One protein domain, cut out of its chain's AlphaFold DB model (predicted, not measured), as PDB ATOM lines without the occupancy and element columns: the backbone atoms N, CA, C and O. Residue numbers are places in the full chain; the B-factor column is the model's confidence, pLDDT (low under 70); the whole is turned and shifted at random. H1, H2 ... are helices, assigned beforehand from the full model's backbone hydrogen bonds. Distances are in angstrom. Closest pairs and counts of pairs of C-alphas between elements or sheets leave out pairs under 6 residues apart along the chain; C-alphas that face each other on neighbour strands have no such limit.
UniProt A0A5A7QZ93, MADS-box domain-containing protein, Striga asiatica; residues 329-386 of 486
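This is residues 329 to 386 of the 486 residues of the protein "MADS-box domain-containing protein" of Striga asiatica (UniProt A0A5A7QZ93). Picture a wide, open V: the long helix H3 is one arm, H1 and the stretch after it make the other, and the short helix H2 sits at the corner near the beginning of H3. The arms do not meet again beyond that corner, and the gap between H1 and H3 is empty. The printed part has 58 residues with three named helices, in the order H1, H2, H3, and no named strand; its class is all helix. It is extended, with a radius of gyration of the C-alphas of 16.9 A, and flat, spanning 48 by 37 by 12 A.

Find C-alpha 356 at (-42.291, 43.170, -84.278); from there H3, residues 356 to 382, runs 38.4 A to C-alpha 382 at (-39.601, 72.571, -59.690). Go back to residues 349 to 353 for H2, 7.6 A long. H1, residues 329 to 343, starts at C-alpha 329, (-24.558, 46.123, -46.412), and is 20.6 A long.

Begin at H3 and look toward H2: the two are close but not clearly touching, and their closest C-alphas, those of Leu 359 and Met 351, are 7.2 A apart. H1 is apart from H3, and also from H2. In H1 and H3 every O i to N i+4 pair is within hydrogen-bond range; in H2 it is 0 of 1, while 2 of 2 O i to N i+3 pairs are.

Look from Tyr 353 to Gly 386 for the two C-alphas farthest apart, 48.2 A. Residues 329 to 350 and 363 to 386 stand free. The links H1 to H2 and H2 to H3 are tight, and the printed part has no cut. The mean pLDDT of the printed part is 74.1, and it is under 70 at residues 340, 342 to 347, 380 and 382 to 386.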
ATOM      1  N   GLU A 329     -23.932  45.147 -45.512       79.06
ATOM      2  CA  GLU A 329     -24.558  46.123 -46.412       79.06
ATOM      3  C   GLU A 329     -24.472  45.692 -47.880       79.06
ATOM      4  O   GLU A 329     -25.485  45.702 -48.581       79.06
ATOM      5  N   ASP A 330     -23.304  45.227 -48.328       87.81
ATOM      6  CA  ASP A 330     -23.099  44.701 -49.679       87.81
ATOM      7  C   ASP A 330     -24.009  43.495 -49.946       87.81
ATOM      8  O   ASP A 330     -24.623  43.374 -51.011       87.81
ATOM      9  N   GLU A 331     -24.132  42.588 -48.976       81.81
ATOM     10  CA  GLU A 331     -24.996  41.419 -49.111       81.81
ATOM     11  C   GLU A 331     -26.480  41.815 -49.106       81.81
ATOM     12  O   GLU A 331     -27.261  41.306 -49.912       81.81
ATOM     13  N   LEU A 332     -26.870  42.792 -48.280       74.94
ATOM     14  CA  LEU A 332     -28.210  43.374 -48.292       74.94
ATOM     15  C   LEU A 332     -28.523  44.033 -49.643       74.94
ATOM     16  O   LEU A 332     -29.621  43.846 -50.171       74.94
ATOM     17  N   ALA A 333     -27.575  44.761 -50.233       82.44
ATOM     18  CA  ALA A 333     -27.720  45.379 -51.548       82.44
ATOM     19  C   ALA A 333     -27.915  44.324 -52.650       82.44
ATOM     20  O   ALA A 333     -28.835  44.446 -53.463       82.44
ATOM     21  N   LYS A 334     -27.137  43.232 -52.633       85.88
ATOM     22  CA  LYS A 334     -27.334  42.094 -53.551       85.88
ATOM     23  C   LYS A 334     -28.717  41.470 -53.398       85.88
ATOM     24  O   LYS A 334     -29.370  41.174 -54.396       85.88
ATOM     25  N   GLN A 335     -29.184  41.278 -52.164       74.31
ATOM     26  CA  GLN A 335     -30.519  40.732 -51.913       74.31
ATOM     27  C   GLN A 335     -31.627  41.697 -52.351       74.31
ATOM     28  O   GLN A 335     -32.652  41.258 -52.871       74.31
ATOM     29  N   ARG A 336     -31.446  43.012 -52.185       71.94
ATOM     30  CA  ARG A 336     -32.375  44.026 -52.713       71.94
ATOM     31  C   ARG A 336     -32.446  43.973 -54.237       71.94
ATOM     32  O   ARG A 336     -33.552  43.941 -54.764       71.94
ATOM     33  N   LYS A 337     -31.302  43.863 -54.919       77.44
ATOM     34  CA  LYS A 337     -31.234  43.705 -56.379       77.44
ATOM     35  C   LYS A 337     -31.995  42.460 -56.850       77.44
ATOM     36  O   LYS A 337     -32.910  42.586 -57.651       77.44
ATOM     37  N   LYS A 338     -31.716  41.291 -56.261       74.19
ATOM     38  CA  LYS A 338     -32.431  40.038 -56.573       74.19
ATOM     39  C   LYS A 338     -33.940  40.138 -56.327       74.19
ATOM     40  O   LYS A 338     -34.736  39.650 -57.117       74.19
ATOM     41  N   ASN A 339     -34.350  40.787 -55.233       70.69
ATOM     42  CA  ASN A 339     -35.768  41.016 -54.948       70.69
ATOM     43  C   ASN A 339     -36.423  41.956 -55.971       70.69
ATOM     44  O   ASN A 339     -37.588  41.758 -56.305       70.69
ATOM     45  N   MET A 340     -35.711  42.981 -56.449       64.19
ATOM     46  CA  MET A 340     -36.207  43.855 -57.515       64.19
ATOM     47  C   MET A 340     -36.370  43.093 -58.828       64.19
ATOM     48  O   MET A 340     -37.423  43.210 -59.440       64.19
ATOM     49  N   GLU A 341     -35.384  42.279 -59.209       70.62
ATOM     50  CA  GLU A 341     -35.428  41.430 -60.409       70.62
ATOM     51  C   GLU A 341     -36.589  40.423 -60.355       70.62
ATOM     52  O   GLU A 341     -37.287  40.233 -61.344       70.62
ATOM     53  N   ALA A 342     -36.860  39.833 -59.186       69.88
ATOM     54  CA  ALA A 342     -37.992  38.921 -59.002       69.88
ATOM     55  C   ALA A 342     -39.357  39.632 -59.008       69.88
ATOM     56  O   ALA A 342     -40.360  39.051 -59.412       69.88
ATOM     57  N   ARG A 343     -39.420  40.877 -58.517       69.62
ATOM     58  CA  ARG A 343     -40.667  41.655 -58.441       69.62
ATOM     59  C   ARG A 343     -41.028  42.315 -59.769       69.62
ATOM     60  O   ARG A 343     -42.209  42.481 -60.056       69.62
ATOM     61  N   TYR A 344     -40.020  42.713 -60.533       65.62
ATOM     62  CA  TYR A 344     -40.159  43.362 -61.828       65.62
ATOM     63  C   TYR A 344     -39.270  42.617 -62.826       65.62
ATOM     64  O   TYR A 344     -38.136  43.046 -63.069       65.62
ATOM     65  N   PRO A 345     -39.756  41.484 -63.369       66.31
ATOM     66  CA  PRO A 345     -39.034  40.743 -64.388       66.31
ATOM     67  C   PRO A 345     -38.681  41.675 -65.543       66.31
ATOM     68  O   PRO A 345     -39.519  42.441 -66.019       66.31
ATOM     69  N   THR A 346     -37.423  41.639 -65.975       64.94
ATOM     70  CA  THR A 346     -36.938  42.471 -67.089       64.94
ATOM     71  C   THR A 346     -37.449  41.964 -68.441       64.94
ATOM     72  O   THR A 346     -37.392  42.687 -69.429       64.94
ATOM     73  N   TRP A 347     -37.958  40.731 -68.460       67.12
ATOM     74  CA  TRP A 347     -38.562  40.058 -69.599       67.12
ATOM     75  C   TRP A 347     -39.923  39.513 -69.188       67.12
ATOM     76  O   TRP A 347     -40.082  39.025 -68.067       67.12
ATOM     77  N   LEU A 348     -40.901  39.607 -70.079       70.12
ATOM     78  CA  LEU A 348     -42.232  39.062 -69.867       70.12
ATOM     79  C   LEU A 348     -42.493  38.078 -71.000       70.12
ATOM     80  O   LEU A 348     -42.368  38.462 -72.154       70.12
ATOM     81  N   ASP A 349     -42.879  36.843 -70.682       74.12
ATOM     82  CA  ASP A 349     -42.995  35.745 -71.659       74.12
ATOM     83  C   ASP A 349     -43.906  36.078 -72.852       74.12
ATOM     84  O   ASP A 349     -43.722  35.553 -73.944       74.12
ATOM     85  N   PHE A 350     -44.873  36.992 -72.690       72.62
ATOM     86  CA  PHE A 350     -45.712  37.439 -73.808       72.62
ATOM     87  C   PHE A 350     -44.914  38.156 -74.909       72.62
ATOM     88  O   PHE A 350     -45.370  38.207 -76.048       72.62
ATOM     89  N   MET A 351     -43.739  38.704 -74.585       72.31
ATOM     90  CA  MET A 351     -42.866  39.410 -75.521       72.31
ATOM     91  C   MET A 351     -42.260  38.470 -76.569       72.31
ATOM     92  O   MET A 351     -42.046  38.916 -77.691       72.31
ATOM     93  N   ASP A 352     -42.066  37.184 -76.251       77.81
ATOM     94  CA  ASP A 352     -41.547  36.178 -77.195       77.81
ATOM     95  C   ASP A 352     -42.544  35.843 -78.315       77.81
ATOM     96  O   ASP A 352     -42.158  35.405 -79.397       77.81
ATOM     97  N   TYR A 353     -43.836  36.073 -78.069       79.75
ATOM     98  CA  TYR A 353     -44.922  35.741 -78.995       79.75
ATOM     99  C   TYR A 353     -45.520  36.974 -79.685       79.75
ATOM    100  O   TYR A 353     -46.468  36.840 -80.461       79.75
ATOM    101  N   MET A 354     -45.002  38.179 -79.412       75.94
ATOM    102  CA  MET A 354     -45.494  39.398 -80.053       75.94
ATOM    103  C   MET A 354     -44.800  39.656 -81.398       75.94
ATOM    104  O   MET A 354     -43.574  39.596 -81.482       75.94
ATOM    105  N   PRO A 355     -45.557  40.018 -82.450       83.25
ATOM    106  CA  PRO A 355     -44.972  40.460 -83.708       83.25
ATOM    107  C   PRO A 355     -44.198  41.774 -83.522       83.25
ATOM    108  O   PRO A 355     -44.514  42.581 -82.644       83.25
ATOM    109  N   GLU A 356     -43.203  42.018 -84.380       84.94
ATOM    110  CA  GLU A 356     -42.291  43.170 -84.278       84.94
ATOM    111  C   GLU A 356     -43.028  44.518 -84.176       84.94
ATOM    112  O   GLU A 356     -42.636  45.397 -83.407       84.94
ATOM    113  N   THR A 357     -44.133  44.674 -84.906       81.56
ATOM    114  CA  THR A 357     -44.983  45.873 -84.857       81.56
ATOM    115  C   THR A 357     -45.598  46.086 -83.472       81.56
ATOM    116  O   THR A 357     -45.517  47.185 -82.930       81.56
ATOM    117  N   GLY A 358     -46.105  45.022 -82.843       74.94
ATOM    118  CA  GLY A 358     -46.649  45.065 -81.483       74.94
ATOM    119  C   GLY A 358     -45.585  45.354 -80.419       74.94
ATOM    120  O   GLY A 358     -45.849  46.082 -79.461       74.94
ATOM    121  N   LEU A 359     -44.357  44.860 -80.605       76.38
ATOM    122  CA  LEU A 359     -43.218  45.196 -79.742       76.38
ATOM    123  C   LEU A 359     -42.830  46.678 -79.852       76.38
ATOM    124  O   LEU A 359     -42.562  47.316 -78.831       76.38
ATOM    125  N   ARG A 360     -42.840  47.248 -81.065       77.25
ATOM    126  CA  ARG A 360     -42.567  48.677 -81.298       77.25
ATOM    127  C   ARG A 360     -43.631  49.574 -80.660       77.25
ATOM    128  O   ARG A 360     -43.273  50.539 -79.984       77.25
ATOM    129  N   ASP A 361     -44.908  49.223 -80.794       77.56
ATOM    130  CA  ASP A 361     -46.016  49.970 -80.183       77.56
ATOM    131  C   ASP A 361     -45.979  49.902 -78.651       77.56
ATOM    132  O   ASP A 361     -46.163  50.915 -77.966       77.56
ATOM    133  N   PHE A 362     -45.672  48.724 -78.101       74.38
ATOM    134  CA  PHE A 362     -45.494  48.533 -76.664       74.38
ATOM    135  C   PHE A 362     -44.323  49.364 -76.122       74.38
ATOM    136  O   PHE A 362     -44.485  50.080 -75.131       74.38
ATOM    137  N   ALA A 363     -43.170  49.348 -76.798       79.75
ATOM    138  CA  ALA A 363     -42.016  50.164 -76.427       79.75
ATOM    139  C   ALA A 363     -42.333  51.670 -76.482       79.75
ATOM    140  O   ALA A 363     -41.980  52.407 -75.560       79.75
ATOM    141  N   ALA A 364     -43.056  52.128 -77.509       79.62
ATOM    142  CA  ALA A 364     -43.479  53.521 -77.634       79.62
ATOM    143  C   ALA A 364     -44.470  53.938 -76.531       79.62
ATOM    144  O   ALA A 364     -44.386  55.044 -75.991       79.62
ATOM    145  N   ALA A 365     -45.406  53.063 -76.153       76.69
ATOM    146  CA  ALA A 365     -46.310  53.300 -75.028       76.69
ATOM    147  C   ALA A 365     -45.555  53.367 -73.690       76.69
ATOM    148  O   ALA A 365     -45.820  54.261 -72.882       76.69
ATOM    149  N   LEU A 366     -44.584  52.474 -73.480       78.25
ATOM    150  CA  LEU A 366     -43.757  52.455 -72.277       78.25
ATOM    151  C   LEU A 366     -42.883  53.713 -72.175       78.25
ATOM    152  O   LEU A 366     -42.816  54.323 -71.112       78.25
ATOM    153  N   ALA A 367     -42.279  54.147 -73.287       80.94
ATOM    154  CA  ALA A 367     -41.479  55.367 -73.360       80.94
ATOM    155  C   ALA A 367     -42.311  56.618 -73.044       80.94
ATOM    156  O   ALA A 367     -41.905  57.430 -72.215       80.94
ATOM    157  N   ARG A 368     -43.520  56.734 -73.615       83.06
ATOM    158  CA  ARG A 368     -44.456  57.820 -73.275       83.06
ATOM    159  C   ARG A 368     -44.816  57.815 -71.796       83.06
ATOM    160  O   ARG A 368     -44.877  58.871 -71.176       83.06
ATOM    161  N   LYS A 369     -45.047  56.633 -71.215       80.62
ATOM    162  CA  LYS A 369     -45.398  56.523 -69.796       80.62
ATOM    163  C   LYS A 369     -44.219  56.829 -68.874       80.62
ATOM    164  O   LYS A 369     -44.419  57.428 -67.822       80.62
ATOM    165  N   ALA A 370     -43.005  56.453 -69.267       81.44
ATOM    166  CA  ALA A 370     -41.787  56.810 -68.551       81.44
ATOM    167  C   ALA A 370     -41.559  58.327 -68.561       81.44
ATOM    168  O   ALA A 370     -41.208  58.888 -67.525       81.44
ATOM    169  N   GLU A 371     -41.820  58.984 -69.694       84.25
ATOM    170  CA  GLU A 371     -41.715  60.437 -69.809       84.25
ATOM    171  C   GLU A 371     -42.792  61.150 -68.977       84.25
ATOM    172  O   GLU A 371     -42.455  62.009 -68.178       84.25
ATOM    173  N   ASP A 372     -44.053  60.703 -69.025       81.56
ATOM    174  CA  ASP A 372     -45.146  61.209 -68.168       81.56
ATOM    175  C   ASP A 372     -44.777  61.148 -66.671       81.56
ATOM    176  O   ASP A 372     -44.945  62.107 -65.913       81.56
ATOM    177  N   VAL A 373     -44.190  60.029 -66.235       80.00
ATOM    178  CA  VAL A 373     -43.714  59.869 -64.854       80.00
ATOM    179  C   VAL A 373     -42.520  60.782 -64.559       80.00
ATOM    180  O   VAL A 373     -42.480  61.389 -63.486       80.00
ATOM    181  N   ARG A 374     -41.561  60.913 -65.484       82.06
ATOM    182  CA  ARG A 374     -40.386  61.784 -65.330       82.06
ATOM    183  C   ARG A 374     -40.794  63.253 -65.234       82.06
ATOM    184  O   ARG A 374     -40.430  63.901 -64.254       82.06
ATOM    185  N   SER A 375     -41.621  63.741 -66.156       79.19
ATOM    186  CA  SER A 375     -42.145  65.108 -66.141       79.19
ATOM    187  C   SER A 375     -42.934  65.389 -64.862       79.19
ATOM    188  O   SER A 375     -42.828  66.469 -64.288       79.19
ATOM    189  N   ARG A 376     -43.677  64.406 -64.337       75.38
ATOM    190  CA  ARG A 376     -44.385  64.548 -63.058       75.38
ATOM    191  C   ARG A 376     -43.432  64.632 -61.863       75.38
ATOM    192  O   ARG A 376     -43.671  65.428 -60.957       75.38
ATOM    193  N   ILE A 377     -42.345  63.859 -61.855       75.62
ATOM    194  CA  ILE A 377     -41.287  63.948 -60.832       75.62
ATOM    195  C   ILE A 377     -40.578  65.307 -60.889       75.62
ATOM    196  O   ILE A 377     -40.310  65.898 -59.842       75.62
ATOM    197  N   GLU A 378     -40.290  65.811 -62.085       80.12
ATOM    198  CA  GLU A 378     -39.658  67.115 -62.296       80.12
ATOM    199  C   GLU A 378     -40.589  68.269 -61.923       80.12
ATOM    200  O   GLU A 378     -40.167  69.173 -61.209       80.12
ATOM    201  N   CYS A 379     -41.874  68.192 -62.272       70.69
ATOM    202  CA  CYS A 379     -42.893  69.153 -61.849       70.69
ATOM    203  C   CYS A 379     -42.989  69.232 -60.317       70.69
ATOM    204  O   CYS A 379     -43.023  70.322 -59.746       70.69
ATOM    205  N   MET A 380     -42.965  68.083 -59.631       69.50
ATOM    206  CA  MET A 380     -42.943  68.035 -58.163       69.50
ATOM    207  C   MET A 380     -41.643  68.599 -57.564       69.50
ATOM    208  O   MET A 380     -41.634  69.016 -56.407       69.50
ATOM    209  N   ARG A 381     -40.543  68.623 -58.328       70.25
ATOM    210  CA  ARG A 381     -39.247  69.164 -57.898       70.25
ATOM    211  C   ARG A 381     -39.127  70.669 -58.165       70.25
ATOM    212  O   ARG A 381     -38.654  71.387 -57.293       70.25
ATOM    213  N   GLY A 382     -39.603  71.153 -59.313       60.09
ATOM    214  CA  GLY A 382     -39.601  72.571 -59.690       60.09
ATOM    215  C   GLY A 382     -40.566  73.428 -58.864       60.09
ATOM    216  O   GLY A 382     -40.223  74.547 -58.492       60.09
ATOM    217  N   ALA A 383     -41.716  72.874 -58.464       57.03
ATOM    218  CA  ALA A 383     -42.662  73.547 -57.567       57.03
ATOM    219  C   ALA A 383     -42.065  73.882 -56.183       57.03
ATOM    220  O   ALA A 383     -42.520  74.812 -55.526       57.03
ATOM    221  N   LYS A 384     -41.014  73.167 -55.751       51.69
ATOM    222  CA  LYS A 384     -40.259  73.497 -54.532       51.69
ATOM    223  C   LYS A 384     -39.277  74.660 -54.708       51.69
ATOM    224  O   LYS A 384     -38.933  75.283 -53.713       51.69
ATOM    225  N   GLN A 385     -38.824  74.944 -55.930       43.31
ATOM    226  CA  GLN A 385     -37.799  75.958 -56.195       43.31
ATOM    227  C   GLN A 385     -38.411  77.333 -56.522       43.31
ATOM    228  O   GLN A 385     -37.874  78.348 -56.096       43.31
ATOM    229  N   GLY A 386     -39.565  77.376 -57.204       46.22
ATOM    230  CA  GLY A 386     -40.254  78.631 -57.554       46.22
ATOM    231  C   GLY A 386     -40.863  79.394 -56.367       46.22
ATOM    232  O   GLY A 386     -41.069  80.597 -56.460       46.22
TER     233      GLY A 386